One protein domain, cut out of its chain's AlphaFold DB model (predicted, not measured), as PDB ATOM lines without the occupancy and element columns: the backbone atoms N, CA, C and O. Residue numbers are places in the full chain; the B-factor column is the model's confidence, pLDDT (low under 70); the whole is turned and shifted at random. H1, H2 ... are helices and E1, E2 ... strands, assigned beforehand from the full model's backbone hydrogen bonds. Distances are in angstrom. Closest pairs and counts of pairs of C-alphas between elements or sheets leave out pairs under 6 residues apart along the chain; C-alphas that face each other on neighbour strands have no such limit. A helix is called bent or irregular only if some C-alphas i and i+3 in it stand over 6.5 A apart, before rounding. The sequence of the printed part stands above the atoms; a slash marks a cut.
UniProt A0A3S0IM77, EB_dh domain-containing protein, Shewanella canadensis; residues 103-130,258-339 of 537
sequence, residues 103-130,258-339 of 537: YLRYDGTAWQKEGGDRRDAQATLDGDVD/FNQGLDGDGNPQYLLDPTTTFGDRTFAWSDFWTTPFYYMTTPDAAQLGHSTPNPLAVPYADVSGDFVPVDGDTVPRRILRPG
ATOM      1  N   TYR A 103     210.184 152.293 157.386       90.81
ATOM      2  CA  TYR A 103     208.956 153.032 157.692       90.81
ATOM      3  C   TYR A 103     208.015 153.091 156.485       90.81
ATOM      4  O   TYR A 103     208.357 152.660 155.382       90.81
ATOM      5  N   LEU A 104     206.804 153.585 156.713       93.25
ATOM      6  CA  LEU A 104     205.877 154.014 155.672       93.25
ATOM      7  C   LEU A 104     205.671 155.517 155.838       93.25
ATOM      8  O   LEU A 104     205.416 155.952 156.959       93.25
ATOM      9  N   ARG A 105     205.787 156.286 154.754       93.56
ATOM     10  CA  ARG A 105     205.619 157.744 154.753       93.56
ATOM     11  C   ARG A 105     204.610 158.170 153.700       93.56
ATOM     12  O   ARG A 105     204.644 157.653 152.590       93.56
ATOM     13  N   TYR A 106     203.747 159.120 154.026       95.62
ATOM     14  CA  TYR A 106     202.872 159.773 153.062       95.62
ATOM     15  C   TYR A 106     203.598 160.942 152.384       95.62
ATOM     16  O   TYR A 106     204.231 161.749 153.062       95.62
ATOM     17  N   ASP A 107     203.532 161.035 151.056       91.31
ATOM     18  CA  ASP A 107     204.251 162.047 150.257       91.31
ATOM     19  C   ASP A 107     203.387 163.232 149.795       91.31
ATOM     20  O   ASP A 107     203.746 163.982 148.887       91.31
ATOM     21  N   GLY A 108     202.197 163.355 150.384       94.31
ATOM     22  CA  GLY A 108     201.165 164.300 149.967       94.31
ATOM     23  C   GLY A 108     200.166 163.702 148.975       94.31
ATOM     24  O   GLY A 108     199.049 164.215 148.870       94.31
ATOM     25  N   THR A 109     200.512 162.597 148.309       94.31
ATOM     26  CA  THR A 109     199.658 161.912 147.326       94.31
ATOM     27  C   THR A 109     199.394 160.447 147.657       94.31
ATOM     28  O   THR A 109     198.265 159.986 147.493       94.31
ATOM     29  N   ALA A 110     200.402 159.718 148.134       94.19
ATOM     30  CA  ALA A 110     200.323 158.301 148.448       94.19
ATOM     31  C   ALA A 110     201.279 157.931 149.588       94.19
ATOM     32  O   ALA A 110     202.263 158.617 149.871       94.19
ATOM     33  N   TRP A 111     200.989 156.807 150.242       94.31
ATOM     34  CA  TRP A 111     201.942 156.182 151.150       94.31
ATOM     35  C   TRP A 111     202.996 155.411 150.363       94.31
ATOM     36  O   TRP A 111     202.686 154.670 149.432       94.31
ATOM     37  N   GLN A 112     204.246 155.531 150.793       88.88
ATOM     38  CA  GLN A 112     205.385 154.835 150.215       88.88
ATOM     39  C   GLN A 112     206.268 154.216 151.292       88.88
ATOM     40  O   GLN A 112     206.217 154.586 152.466       88.88
ATOM     41  N   LYS A 113     207.069 153.230 150.889       86.38
ATOM     42  CA  LYS A 113     208.043 152.584 151.769       86.38
ATOM     43  C   LYS A 113     209.281 153.467 151.876       86.38
ATOM     44  O   LYS A 113     209.818 153.901 150.865       86.38
ATOM     45  N   GLU A 114     209.738 153.663 153.103       83.50
ATOM     46  CA  GLU A 114     210.975 154.363 153.427       83.50
ATOM     47  C   GLU A 114     211.928 153.412 154.152       83.50
ATOM     48  O   GLU A 114     211.520 152.613 155.000       83.50
ATOM     49  N   GLY A 115     213.214 153.510 153.847       76.81
ATOM     50  CA  GLY A 115     214.253 152.688 154.436       76.81
ATOM     51  C   GLY A 115     214.403 151.319 153.778       76.81
ATOM     52  O   GLY A 115     213.507 150.474 153.791       76.81
ATOM     53  N   GLY A 116     215.611 151.049 153.317       71.62
ATOM     54  CA  GLY A 116     216.087 149.737 152.909       71.62
ATOM     55  C   GLY A 116     217.577 149.619 153.172       71.62
ATOM     56  O   GLY A 116     218.185 150.497 153.792       71.62
ATOM     57  N   ASP A 117     218.171 148.524 152.706       68.12
ATOM     58  CA  ASP A 117     219.622 148.514 152.611       68.12
ATOM     59  C   ASP A 117     220.090 149.469 151.497       68.12
ATOM     60  O   ASP A 117     219.338 149.846 150.594       68.12
ATOM     61  N   ARG A 118     221.340 149.929 151.603       67.38
ATOM     62  CA  ARG A 118     221.912 150.890 150.649       67.38
ATOM     63  C   ARG A 118     221.881 150.382 149.217       67.38
ATOM     64  O   ARG A 118     221.735 151.177 148.301       67.38
ATOM     65  N   ARG A 119     222.060 149.077 149.047       63.19
ATOM     66  CA  ARG A 119     222.130 148.434 147.745       63.19
ATOM     67  C   ARG A 119     220.784 148.530 147.034       63.19
ATOM     68  O   ARG A 119     220.761 148.968 145.897       63.19
ATOM     69  N   ASP A 120     219.687 148.205 147.709       66.69
ATOM     70  CA  ASP A 120     218.335 148.300 147.146       66.69
ATOM     71  C   ASP A 120     217.939 149.763 146.870       66.69
ATOM     72  O   ASP A 120     217.298 150.082 145.864       66.69
ATOM     73  N   ALA A 121     218.377 150.692 147.728       66.19
ATOM     74  CA  ALA A 121     218.201 152.121 147.471       66.19
ATOM     75  C   ALA A 121     218.990 152.588 146.234       66.19
ATOM     76  O   ALA A 121     218.466 153.336 145.411       66.19
ATOM     77  N   GLN A 122     220.229 152.118 146.071       60.94
ATOM     78  CA  GLN A 122     221.064 152.419 144.907       60.94
ATOM     79  C   GLN A 122     220.491 151.794 143.629       60.94
ATOM     80  O   GLN A 122     220.348 152.501 142.639       60.94
ATOM     81  N   ALA A 123     220.047 150.534 143.687       61.50
ATOM     82  CA  ALA A 123     219.359 149.848 142.596       61.50
ATOM     83  C   ALA A 123     218.159 150.663 142.102       61.50
ATOM     84  O   ALA A 123     218.009 150.916 140.907       61.50
ATOM     85  N   THR A 124     217.351 151.162 143.044       64.06
ATOM     86  CA  THR A 124     216.190 152.012 142.754       64.06
ATOM     87  C   THR A 124     216.574 153.295 142.017       64.06
ATOM     88  O   THR A 124     215.875 153.692 141.084       64.06
ATOM     89  N   LEU A 125     217.670 153.936 142.420       62.56
ATOM     90  CA  LEU A 125     218.163 155.170 141.805       62.56
ATOM     91  C   LEU A 125     218.788 154.931 140.428       62.56
ATOM     92  O   LEU A 125     218.586 155.743 139.525       62.56
ATOM     93  N   ASP A 126     219.500 153.819 140.264       59.03
ATOM     94  CA  ASP A 126     220.212 153.472 139.033       59.03
ATOM     95  C   ASP A 126     219.303 152.789 137.998       59.03
ATOM     96  O   ASP A 126     219.664 152.678 136.826       59.03
ATOM     97  N   GLY A 127     218.099 152.360 138.396       64.69
ATOM     98  CA  GLY A 127     217.215 151.581 137.528       64.69
ATOM     99  C   GLY A 127     217.695 150.142 137.327       64.69
ATOM    100  O   GLY A 127     217.265 149.489 136.374       64.69
ATOM    101  N   ASP A 128     218.598 149.665 138.186       63.03
ATOM    102  CA  ASP A 128     219.329 148.417 138.006       63.03
ATOM    103  C   ASP A 128     218.746 147.302 138.883       63.03
ATOM    104  O   ASP A 128     219.121 147.111 140.041       63.03
ATOM    105  N   VAL A 129     217.833 146.526 138.295       61.25
ATOM    106  CA  VAL A 129     217.224 145.345 138.931       61.25
ATOM    107  C   VAL A 129     218.242 144.259 139.282       61.25
ATOM    108  O   VAL A 129     217.942 143.365 140.074       61.25
ATOM    109  N   ASP A 130     219.437 144.314 138.692       55.34
ATOM    110  CA  ASP A 130     220.519 143.401 139.006       55.34
ATOM    111  C   ASP A 130     221.368 143.866 140.188       55.34
ATOM    112  O   ASP A 130     222.129 143.072 140.739       55.34
ATOM    113  N   PHE A 258     206.267 141.548 163.501       92.69
ATOM    114  CA  PHE A 258     205.859 141.315 162.122       92.69
ATOM    115  C   PHE A 258     206.016 142.598 161.300       92.69
ATOM    116  O   PHE A 258     206.330 143.666 161.829       92.69
ATOM    117  N   ASN A 259     205.840 142.483 159.987       91.69
ATOM    118  CA  ASN A 259     205.958 143.616 159.076       91.69
ATOM    119  C   ASN A 259     204.567 144.038 158.653       91.69
ATOM    120  O   ASN A 259     203.833 143.209 158.117       91.69
ATOM    121  N   GLN A 260     204.250 145.314 158.822       94.12
ATOM    122  CA  GLN A 260     203.136 145.894 158.104       94.12
ATOM    123  C   GLN A 260     203.545 146.324 156.692       94.12
ATOM    124  O   GLN A 260     204.721 146.574 156.394       94.12
ATOM    125  N   GLY A 261     202.560 146.361 155.808       91.75
ATOM    126  CA  GLY A 261     202.682 146.868 154.449       91.75
ATOM    127  C   GLY A 261     201.605 147.898 154.139       91.75
ATOM    128  O   GLY A 261     200.943 148.409 155.041       91.75
ATOM    129  N   LEU A 262     201.450 148.165 152.845       93.81
ATOM    130  CA  LEU A 262     200.292 148.873 152.323       93.81
ATOM    131  C   LEU A 262     199.193 147.853 152.013       93.81
ATOM    132  O   LEU A 262     199.492 146.764 151.512       93.81
ATOM    133  N   ASP A 263     197.953 148.176 152.352       92.88
ATOM    134  CA  ASP A 263     196.776 147.391 152.006       92.88
ATOM    135  C   ASP A 263     196.390 147.561 150.523       92.88
ATOM    136  O   ASP A 263     197.106 148.187 149.736       92.88
ATOM    137  N   GLY A 264     195.265 146.962 150.117       91.06
ATOM    138  CA  GLY A 264     194.787 147.019 148.731       91.06
ATOM    139  C   GLY A 264     194.421 148.425 148.243       91.06
ATOM    140  O   GLY A 264     194.394 148.645 147.035       91.06
ATOM    141  N   ASP A 265     194.196 149.362 149.165       91.00
ATOM    142  CA  ASP A 265     193.881 150.762 148.882       91.00
ATOM    143  C   ASP A 265     195.126 151.663 148.988       91.00
ATOM    144  O   ASP A 265     195.037 152.879 148.821       91.00
ATOM    145  N   GLY A 266     196.301 151.079 149.251       93.88
ATOM    146  CA  GLY A 266     197.557 151.806 149.389       93.88
ATOM    147  C   GLY A 266     197.747 152.478 150.752       93.88
ATOM    148  O   GLY A 266     198.618 153.334 150.868       93.88
ATOM    149  N   ASN A 267     196.973 152.114 151.781       96.12
ATOM    150  CA  ASN A 267     197.115 152.658 153.136       96.12
ATOM    151  C   ASN A 267     197.964 151.740 154.031       96.12
ATOM    152  O   ASN A 267     197.981 150.528 153.816       96.12
ATOM    153  N   PRO A 268     198.644 152.259 155.069       97.19
ATOM    154  CA  PRO A 268     199.272 151.429 156.088       97.19
ATOM    155  C   PRO A 268     198.248 150.505 156.738       97.19
ATOM    156  O   PRO A 268     197.101 150.888 156.938       97.19
ATOM    157  N   GLN A 269     198.663 149.311 157.145       97.38
ATOM    158  CA  GLN A 269     197.771 148.417 157.889       97.38
ATOM    159  C   GLN A 269     197.515 148.916 159.321       97.38
ATOM    160  O   GLN A 269     196.450 148.653 159.882       97.38
ATOM    161  N   TYR A 270     198.471 149.639 159.912       97.50
ATOM    162  CA  TYR A 270     198.426 150.136 161.285       97.50
ATOM    163  C   TYR A 270     198.999 151.554 161.410       97.50
ATOM    164  O   TYR A 270     199.981 151.915 160.758       97.50
ATOM    165  N   LEU A 271     198.415 152.320 162.330       96.62
ATOM    166  CA  LEU A 271     198.872 153.632 162.792       96.62
ATOM    167  C   LEU A 271     199.279 153.568 164.273       96.62
ATOM    168  O   LEU A 271     199.055 152.557 164.940       96.62
ATOM    169  N   LEU A 272     199.845 154.655 164.802       95.56
ATOM    170  CA  LEU A 272     200.037 154.817 166.244       95.56
ATOM    171  C   LEU A 272     198.681 154.992 166.944       95.56
ATOM    172  O   LEU A 272     197.792 155.699 166.461       95.56
ATOM    173  N   ASP A 273     198.522 154.340 168.092       95.06
ATOM    174  CA  ASP A 273     197.355 154.498 168.947       95.06
ATOM    175  C   ASP A 273     197.474 155.802 169.759       95.06
ATOM    176  O   ASP A 273     198.296 155.873 170.690       95.06
ATOM    177  N   PRO A 274     196.606 156.802 169.494       93.00
ATOM    178  CA  PRO A 274     196.669 158.123 170.117       93.00
ATOM    179  C   PRO A 274     196.515 158.091 171.642       93.00
ATOM    180  O   PRO A 274     196.889 159.055 172.311       93.00
ATOM    181  N   THR A 275     195.990 157.002 172.217       92.88
ATOM    182  CA  THR A 275     195.898 156.828 173.676       92.88
ATOM    183  C   THR A 275     197.268 156.682 174.342       92.88
ATOM    184  O   THR A 275     197.400 156.966 175.533       92.88
ATOM    185  N   THR A 276     198.289 156.293 173.573       92.88
ATOM    186  CA  THR A 276     199.672 156.104 174.038       92.88
ATOM    187  C   THR A 276     200.661 157.120 173.468       92.88
ATOM    188  O   THR A 276     201.774 157.239 173.972       92.88
ATOM    189  N   THR A 277     200.245 157.896 172.470       91.75
ATOM    190  CA  THR A 277     201.084 158.851 171.724       91.75
ATOM    191  C   THR A 277     200.549 160.280 171.800       91.75
ATOM    192  O   THR A 277     200.637 161.039 170.846       91.75
ATOM    193  N   PHE A 278     199.978 160.670 172.944       88.75
ATOM    194  CA  PHE A 278     199.513 162.042 173.214       88.75
ATOM    195  C   PHE A 278     198.540 162.624 172.169       88.75
ATOM    196  O   PHE A 278     198.438 163.841 172.032       88.75
ATOM    197  N   GLY A 279     197.775 161.767 171.489       90.06
ATOM    198  CA  GLY A 279     196.830 162.165 170.443       90.06
ATOM    199  C   GLY A 279     197.313 161.924 169.011       90.06
ATOM    200  O   GLY A 279     196.484 161.962 168.102       90.06
ATOM    201  N   ASP A 280     198.595 161.623 168.807       92.00
ATOM    202  CA  ASP A 280     199.181 161.489 167.473       92.00
ATOM    203  C   ASP A 280     198.980 160.085 166.890       92.00
ATOM    204  O   ASP A 280     199.121 159.079 167.580       92.00
ATOM    205  N   ARG A 281     198.671 159.998 165.593       94.69
ATOM    206  CA  ARG A 281     198.526 158.716 164.869       94.69
ATOM    207  C   ARG A 281     199.741 158.371 164.008       94.69
ATOM    208  O   ARG A 281     199.896 157.240 163.552       94.69
ATOM    209  N   THR A 282     200.601 159.350 163.807       95.19
ATOM    210  CA  THR A 282     201.795 159.345 162.966       95.19
ATOM    211  C   THR A 282     202.833 160.225 163.656       95.19
ATOM    212  O   THR A 282     202.513 160.949 164.598       95.19
ATOM    213  N   PHE A 283     204.079 160.182 163.207       93.38
ATOM    214  CA  PHE A 283     205.030 161.248 163.507       93.38
ATOM    215  C   PHE A 283     205.448 161.925 162.200       93.38
ATOM    216  O   PHE A 283     205.401 161.307 161.133       93.38
ATOM    217  N   ALA A 284     205.852 163.192 162.272       91.19
ATOM    218  CA  ALA A 284     206.291 163.931 161.097       91.19
ATOM    219  C   ALA A 284     207.675 163.451 160.637       91.19
ATOM    220  O   ALA A 284     208.600 163.334 161.440       91.19
ATOM    221  N   TRP A 285     207.853 163.237 159.335       88.31
ATOM    222  CA  TRP A 285     209.139 162.845 158.753       88.31
ATOM    223  C   TRP A 285     210.259 163.852 159.037       88.31
ATOM    224  O   TRP A 285     211.411 163.470 159.222       88.31
ATOM    225  N   SER A 286     209.930 165.143 159.131       85.50
ATOM    226  CA  SER A 286     210.886 166.181 159.540       85.50
ATOM    227  C   SER A 286     211.501 165.918 160.915       85.50
ATOM    228  O   SER A 286     212.627 166.337 161.178       85.50
ATOM    229  N   ASP A 287     210.779 165.191 161.765       85.00
ATOM    230  CA  ASP A 287     211.158 164.885 163.137       85.00
ATOM    231  C   ASP A 287     211.787 163.489 163.234       85.00
ATOM    232  O   ASP A 287     212.051 163.000 164.325       85.00
ATOM    233  N   PHE A 288     212.073 162.826 162.110       81.31
ATOM    234  CA  PHE A 288     212.616 161.467 162.068       81.31
ATOM    235  C   PHE A 288     213.935 161.281 162.841       81.31
ATOM    236  O   PHE A 288     214.276 160.179 163.259       81.31
ATOM    237  N   TRP A 289     214.700 162.350 163.049       76.44
ATOM    238  CA  TRP A 289     215.945 162.292 163.821       76.44
ATOM    239  C   TRP A 289     215.770 162.714 165.284       76.44
ATOM    240  O   TRP A 289     216.699 162.574 166.075       76.44
ATOM    241  N   THR A 290     214.598 163.226 165.658       76.69
ATOM    242  CA  THR A 290     214.345 163.867 166.959       76.69
ATOM    243  C   THR A 290     213.117 163.322 167.692       76.69
ATOM    244  O   THR A 290     212.978 163.557 168.893       76.69
ATOM    245  N   THR A 291     212.246 162.570 167.016       78.50
ATOM    246  CA  THR A 291     211.049 161.958 167.598       78.50
ATOM    247  C   THR A 291     211.422 160.849 168.588       78.50
ATOM    248  O   THR A 291     212.452 160.196 168.435       78.50
ATOM    249  N   PRO A 292     210.630 160.599 169.639       76.06
ATOM    250  CA  PRO A 292     210.828 159.433 170.499       76.06
ATOM    251  C   PRO A 292     210.210 158.140 169.930       76.06
ATOM    252  O   PRO A 292     210.521 157.055 170.429       76.06
ATOM    253  N   PHE A 293     209.334 158.226 168.919       82.25
ATOM    254  CA  PHE A 293     208.529 157.099 168.433       82.25
ATOM    255  C   PHE A 293     209.090 156.489 167.144       82.25
ATOM    256  O   PHE A 293     208.777 156.928 166.044       82.25
ATOM    257  N   TYR A 294     209.879 155.423 167.281       86.75
ATOM    258  CA  TYR A 294     210.494 154.704 166.152       86.75
ATOM    259  C   TYR A 294     209.956 153.285 165.950       86.75
ATOM    260  O   TYR A 294     210.414 152.542 165.090       86.75
ATOM    261  N   TYR A 295     208.980 152.900 166.760       91.38
ATOM    262  CA  TYR A 295     208.414 151.562 166.837       91.38
ATOM    263  C   TYR A 295     206.969 151.667 167.327       91.38
ATOM    264  O   TYR A 295     206.559 152.678 167.898       91.38
ATOM    265  N   MET A 296     206.200 150.607 167.105       94.38
ATOM    266  CA  MET A 296     204.865 150.435 167.672       94.38
ATOM    267  C   MET A 296     204.687 148.983 168.102       94.38
ATOM    268  O   MET A 296     205.336 148.081 167.562       94.38
ATOM    269  N   THR A 297     203.819 148.755 169.077       95.75
ATOM    270  CA  THR A 297     203.614 147.442 169.690       95.75
ATOM    271  C   THR A 297     202.146 147.038 169.645       95.75
ATOM    272  O   THR A 297     201.261 147.889 169.675       95.75
ATOM    273  N   THR A 298     201.850 145.746 169.554       95.50
ATOM    274  CA  THR A 298     200.482 145.264 169.759       95.50
ATOM    275  C   THR A 298     200.085 145.414 171.235       95.50
ATOM    276  O   THR A 298     200.959 145.396 172.104       95.50
ATOM    277  N   PRO A 299     198.785 145.544 171.566       93.12
ATOM    278  CA  PRO A 299     198.336 145.725 172.954       93.12
ATOM    279  C   PRO A 299     198.766 144.626 173.933       93.12
ATOM    280  O   PRO A 299     198.876 144.870 175.132       93.12
ATOM    281  N   ASP A 300     198.988 143.414 173.432       92.88
ATOM    282  CA  ASP A 300     199.435 142.254 174.198       92.88
ATOM    283  C   ASP A 300     200.964 142.132 174.287       92.88
ATOM    284  O   ASP A 300     201.459 141.284 175.027       92.88
ATOM    285  N   ALA A 301     201.722 142.972 173.575       92.81
ATOM    286  CA  ALA A 301     203.175 142.947 173.593       92.81
ATOM    287  C   ALA A 301     203.738 143.249 174.986       92.81
ATOM    288  O   ALA A 301     203.279 144.143 175.704       92.81
ATOM    289  N   ALA A 302     204.810 142.534 175.319       87.62
ATOM    290  CA  ALA A 302     205.614 142.782 176.502       87.62
ATOM    291  C   ALA A 302     206.030 144.258 176.617       87.62
ATOM    292  O   ALA A 302     206.579 144.846 175.689       87.62
ATOM    293  N   GLN A 303     205.833 144.843 177.797       90.31
ATOM    294  CA  GLN A 303     206.271 146.201 178.126       90.31
ATOM    295  C   GLN A 303     207.509 146.123 179.020       90.31
ATOM    296  O   GLN A 303     207.480 146.517 180.183       90.31
ATOM    297  N   LEU A 304     208.584 145.547 178.478       86.69
ATOM    298  CA  LEU A 304     209.773 145.157 179.246       86.69
ATOM    299  C   LEU A 304     211.060 145.897 178.851       86.69
ATOM    300  O   LEU A 304     212.079 145.768 179.525       86.69
ATOM    301  N   GLY A 305     211.024 146.688 177.780       83.50
ATOM    302  CA  GLY A 305     212.155 147.493 177.344       83.50
ATOM    303  C   GLY A 305     212.457 148.711 178.204       83.50
ATOM    304  O   GLY A 305     211.675 149.142 179.055       83.50
ATOM    305  N   HIS A 306     213.597 149.336 177.912       77.50
ATOM    306  CA  HIS A 306     214.059 150.528 178.629       77.50
ATOM    307  C   HIS A 306     213.205 151.784 178.365       77.50
ATOM    308  O   HIS A 306     213.335 152.770 179.084       77.50
ATOM    309  N   SER A 307     212.368 151.772 177.321       75.31
ATOM    310  CA  SER A 307     211.505 152.895 176.911       75.31
ATOM    311  C   SER A 307     210.036 152.689 177.287       75.31
ATOM    312  O   SER A 307     209.156 153.290 176.680       75.31
ATOM    313  N   THR A 308     209.751 151.815 178.250       81.94
ATOM    314  CA  THR A 308     208.377 151.455 178.608       81.94
ATOM    315  C   THR A 308     207.661 152.567 179.388       81.94
ATOM    316  O   THR A 308     208.290 153.243 180.210       81.94
ATOM    317  N   PRO A 309     206.341 152.763 179.179       89.56
ATOM    318  CA  PRO A 309     205.468 152.030 178.253       89.56
ATOM    319  C   PRO A 309     205.712 152.393 176.776       89.56
ATOM    320  O   PRO A 309     205.990 153.542 176.448       89.56
ATOM    321  N   ASN A 310     205.580 151.406 175.892       91.31
ATOM    322  CA  ASN A 310     205.778 151.562 174.455       91.31
ATOM    323  C   ASN A 310     204.500 152.059 173.753       91.31
ATOM    324  O   ASN A 310     203.396 151.709 174.179       91.31
ATOM    325  N   PRO A 311     204.628 152.790 172.630       94.00
ATOM    326  CA  PRO A 311     203.495 153.138 171.780       94.00
ATOM    327  C   PRO A 311     202.750 151.900 171.280       94.00
ATOM    328  O   PRO A 311     203.369 150.920 170.844       94.00
ATOM    329  N   LEU A 312     201.422 151.956 171.312       96.00
ATOM    330  CA  LEU A 312     200.565 150.915 170.760       96.00
ATOM    331  C   LEU A 312     200.265 151.168 169.279       96.00
ATOM    332  O   LEU A 312     200.303 152.299 168.797       96.00
ATOM    333  N   ALA A 313     199.978 150.090 168.564       96.56
ATOM    334  CA  ALA A 313     199.482 150.094 167.199       96.56
ATOM    335  C   ALA A 313     197.951 149.981 167.191       96.56
ATOM    336  O   ALA A 313     197.382 149.188 167.943       96.56
ATOM    337  N   VAL A 314     197.294 150.703 166.283       96.12
ATOM    338  CA  VAL A 314     195.858 150.573 165.996       96.12
ATOM    339  C   VAL A 314     195.652 150.278 164.506       96.12
ATOM    340  O   VAL A 314     196.337 150.890 163.684       96.12
ATOM    341  N   PRO A 315     194.752 149.356 164.115       96.00
ATOM    342  CA  PRO A 315     194.473 149.105 162.704       96.00
ATOM    343  C   PRO A 315     193.995 150.372 161.990       96.00
ATOM    344  O   PRO A 315     193.119 151.078 162.489       96.00
ATOM    345  N   TYR A 316     194.531 150.649 160.799       95.50
ATOM    346  CA  TYR A 316     194.145 151.826 160.011       95.50
ATOM    347  C   TYR A 316     192.643 151.836 159.707       95.50
ATOM    348  O   TYR A 316     191.982 152.861 159.853       95.50
ATOM    349  N   ALA A 317     192.084 150.671 159.364       93.06
ATOM    350  CA  ALA A 317     190.664 150.498 159.064       93.06
ATOM    351  C   ALA A 317     189.729 150.908 160.218       93.06
ATOM    352  O   ALA A 317     188.596 151.311 159.962       93.06
ATOM    353  N   ASP A 318     190.204 150.853 161.466       92.25
ATOM    354  CA  ASP A 318     189.402 151.193 162.646       92.25
ATOM    355  C   ASP A 318     189.354 152.706 162.909       92.25
ATOM    356  O   ASP A 318     188.512 153.181 163.672       92.25
ATOM    357  N   VAL A 319     190.265 153.474 162.301       88.12
ATOM    358  CA  VAL A 319     190.473 154.901 162.604       88.12
ATOM    359  C   VAL A 319     190.482 155.803 161.368       88.12
ATOM    360  O   VAL A 319     190.516 157.026 161.510       88.12
ATOM    361  N   SER A 320     190.407 155.227 160.168       81.44
ATOM    362  CA  SER A 320     190.466 155.941 158.886       81.44
ATOM    363  C   SER A 320     189.333 156.951 158.685       81.44
ATOM    364  O   SER A 320     189.501 157.922 157.959       81.44
ATOM    365  N   GLY A 321     188.190 156.773 159.358       83.38
ATOM    366  CA  GLY A 321     187.073 157.724 159.302       83.38
ATOM    367  C   GLY A 321     187.391 159.108 159.884       83.38
ATOM    368  O   GLY A 321     186.789 160.091 159.456       83.38
ATOM    369  N   ASP A 322     188.357 159.183 160.806       85.19
ATOM    370  CA  ASP A 322     188.733 160.406 161.530       85.19
ATOM    371  C   ASP A 322     190.192 160.825 161.268       85.19
ATOM    372  O   ASP A 322     190.700 161.759 161.895       85.19
ATOM    373  N   PHE A 323     190.888 160.127 160.369       92.50
ATOM    374  CA  PHE A 323     192.283 160.382 160.031       92.50
ATOM    375  C   PHE A 323     192.421 160.671 158.538       92.50
ATOM    376  O   PHE A 323     192.035 159.864 157.697       92.50
ATOM    377  N   VAL A 324     192.994 161.828 158.215       93.12
ATOM    378  CA  VAL A 324     193.343 162.214 156.847       93.12
ATOM    379  C   VAL A 324     194.853 162.429 156.823       93.12
ATOM    380  O   VAL A 324     195.308 163.332 157.530       93.12
ATOM    381  N   PRO A 325     195.617 161.628 156.062       95.19
ATOM    382  CA  PRO A 325     197.062 161.765 156.035       95.19
ATOM    383  C   PRO A 325     197.472 163.095 155.404       95.19
ATOM    384  O   PRO A 325     196.841 163.587 154.461       95.19
ATOM    385  N   VAL A 326     198.553 163.666 155.916       95.88
ATOM    386  CA  VAL A 326     199.209 164.855 155.367       95.88
ATOM    387  C   VAL A 326     200.647 164.530 154.986       95.88
ATOM    388  O   VAL A 326     201.226 163.559 155.469       95.88
ATOM    389  N   ASP A 327     201.217 165.308 154.062       96.31
ATOM    390  CA  ASP A 327     202.596 165.095 153.611       96.31
ATOM    391  C   ASP A 327     203.567 165.021 154.800       96.31
ATOM    392  O   ASP A 327     203.518 165.842 155.718       96.31
ATOM    393  N   GLY A 328     204.429 164.006 154.787       91.38
ATOM    394  CA  GLY A 328     205.383 163.714 155.850       91.38
ATOM    395  C   GLY A 328     204.855 162.822 156.976       91.38
ATOM    396  O   GLY A 328     205.664 162.404 157.806       91.38
ATOM    397  N   ASP A 329     203.568 162.474 157.019       95.94
ATOM    398  CA  ASP A 329     203.054 161.504 157.992       95.94
ATOM    399  C   ASP A 329     203.800 160.173 157.882       95.94
ATOM    400  O   ASP A 329     203.888 159.595 156.802       95.94
ATOM    401  N   THR A 330     204.350 159.686 158.996       94.81
ATOM    402  CA  THR A 330     205.217 158.502 159.015       94.81
ATOM    403  C   THR A 330     204.800 157.506 160.096       94.81
ATOM    404  O   THR A 330     204.456 157.891 161.217       94.81
ATOM    405  N   VAL A 331     204.862 156.207 159.770       95.75
ATOM    406  CA  VAL A 331     204.623 155.102 160.711       95.75
ATOM    407  C   VAL A 331     205.673 153.980 160.605       95.75
ATOM    408  O   VAL A 331     206.158 153.676 159.512       95.75
ATOM    409  N   PRO A 332     206.038 153.327 161.727       94.19
ATOM    410  CA  PRO A 332     206.938 152.168 161.753       94.19
ATOM    411  C   PRO A 332     206.474 150.994 160.879       94.19
ATOM    412  O   PRO A 332     205.362 150.514 161.042       94.19
ATOM    413  N   ARG A 333     207.331 150.427 160.015       92.31
ATOM    414  CA  ARG A 333     206.983 149.213 159.242       92.31
ATOM    415  C   ARG A 333     207.025 147.932 160.081       92.31
ATOM    416  O   ARG A 333     206.359 146.954 159.747       92.31
ATOM    417  N   ARG A 334     207.845 147.889 161.130       91.50
ATOM    418  CA  ARG A 334     207.959 146.732 162.026       91.50
ATOM    419  C   ARG A 334     207.062 146.968 163.239       91.50
ATOM    420  O   ARG A 334     207.176 147.999 163.892       91.50
ATOM    421  N   ILE A 335     206.180 146.015 163.519       95.19
ATOM    422  CA  ILE A 335     205.267 146.053 164.664       95.19
ATOM    423  C   ILE A 335     205.688 144.961 165.633       95.19
ATOM    424  O   ILE A 335     205.788 143.796 165.241       95.19
ATOM    425  N   LEU A 336     205.957 145.337 166.879       95.38
ATOM    426  CA  LEU A 336     206.405 144.409 167.913       95.38
ATOM    427  C   LEU A 336     205.200 143.725 168.558       95.38
ATOM    428  O   LEU A 336     204.144 144.337 168.709       95.38
ATOM    429  N   ARG A 337     205.353 142.461 168.936       95.00
ATOM    430  CA  ARG A 337     204.279 141.623 169.486       95.00
ATOM    431  C   ARG A 337     204.843 140.572 170.446       95.00
ATOM    432  O   ARG A 337     206.061 140.393 170.478       95.00
ATOM    433  N   PRO A 338     204.003 139.830 171.187       94.06
ATOM    434  CA  PRO A 338     204.467 138.657 171.915       94.06
ATOM    435  C   PRO A 338     205.119 137.641 170.980       94.06
ATOM    436  O   PRO A 338     204.580 137.320 169.915       94.06
ATOM    437  N   GLY A 339     206.276 137.134 171.393       92.38
ATOM    438  CA  GLY A 339     206.843 135.922 170.820       92.38
ATOM    439  C   GLY A 339     206.219 134.670 171.440       92.38
ATOM    440  O   GLY A 339     205.553 134.757 172.474       92.38
TER     441      GLY A 339
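AT A GLANCE: This is residues 103 to 130 and 258 to 339 of the 537 residues of the protein "EB_dh domain-containing protein" of Shewanella canadensis (UniProt A0A3S0IM77). With little regular structure, this is a body mostly of loops, with strand E5 in its middle between hairpins E1 E2 and E3 E4, and an arm whose residues 121 to 127 stick out. The 110 printed residues include, in order, E1 E2 H1 E3 E4 H2 E5 E6, a mixed class with 37 residues in named elements. Sheets E2 E1 E5 and E3 E4 are antiparallel; the whole is compact, radius of gyration of the C-alphas 14.7 A, spans 42 by 32 by 28 A.

HOW THE PARTS SIT: Start at inner strand E1, residues 103 to 106: N 105 is 2.9 A from O 112 of E2, residues 111 to 114, and N 104 is 2.9 A from O 331 of E5, residues 329 to 332. E5 runs on into E6, residues 334 to 336, at 56 degrees. The closest C-alphas of E5 and E3, residues 270 to 272, are Val 331 and Leu 271, 6.3 A apart. N 271 is 2.9 A from O 314 of E4, residues 313 to 315. H2, residues 316 to 322, is irregular, C-alphas 318 and 321 being 7.7 A apart; 1 of 3 O i to N i+4 and 2 of 4 O i to N i+3 pairs are within hydrogen-bond range. In H1, residues 118 to 126, every O i to N i+4 pair is.

IN THESE COORDINATES: Find C-alpha 103 at (208.956, 153.032, 157.692), where E1 begins; H1 spans 12.0 A, and E6 ends at C-alpha 336, (206.405, 144.409, 167.913).

THE WHOLE: Across the cut, residues 131 to 257, C-alphas 130 and 258 are 27.5 A apart. E3 to E4 is a long link; pLDDT is under 70 at residues 117 to 130.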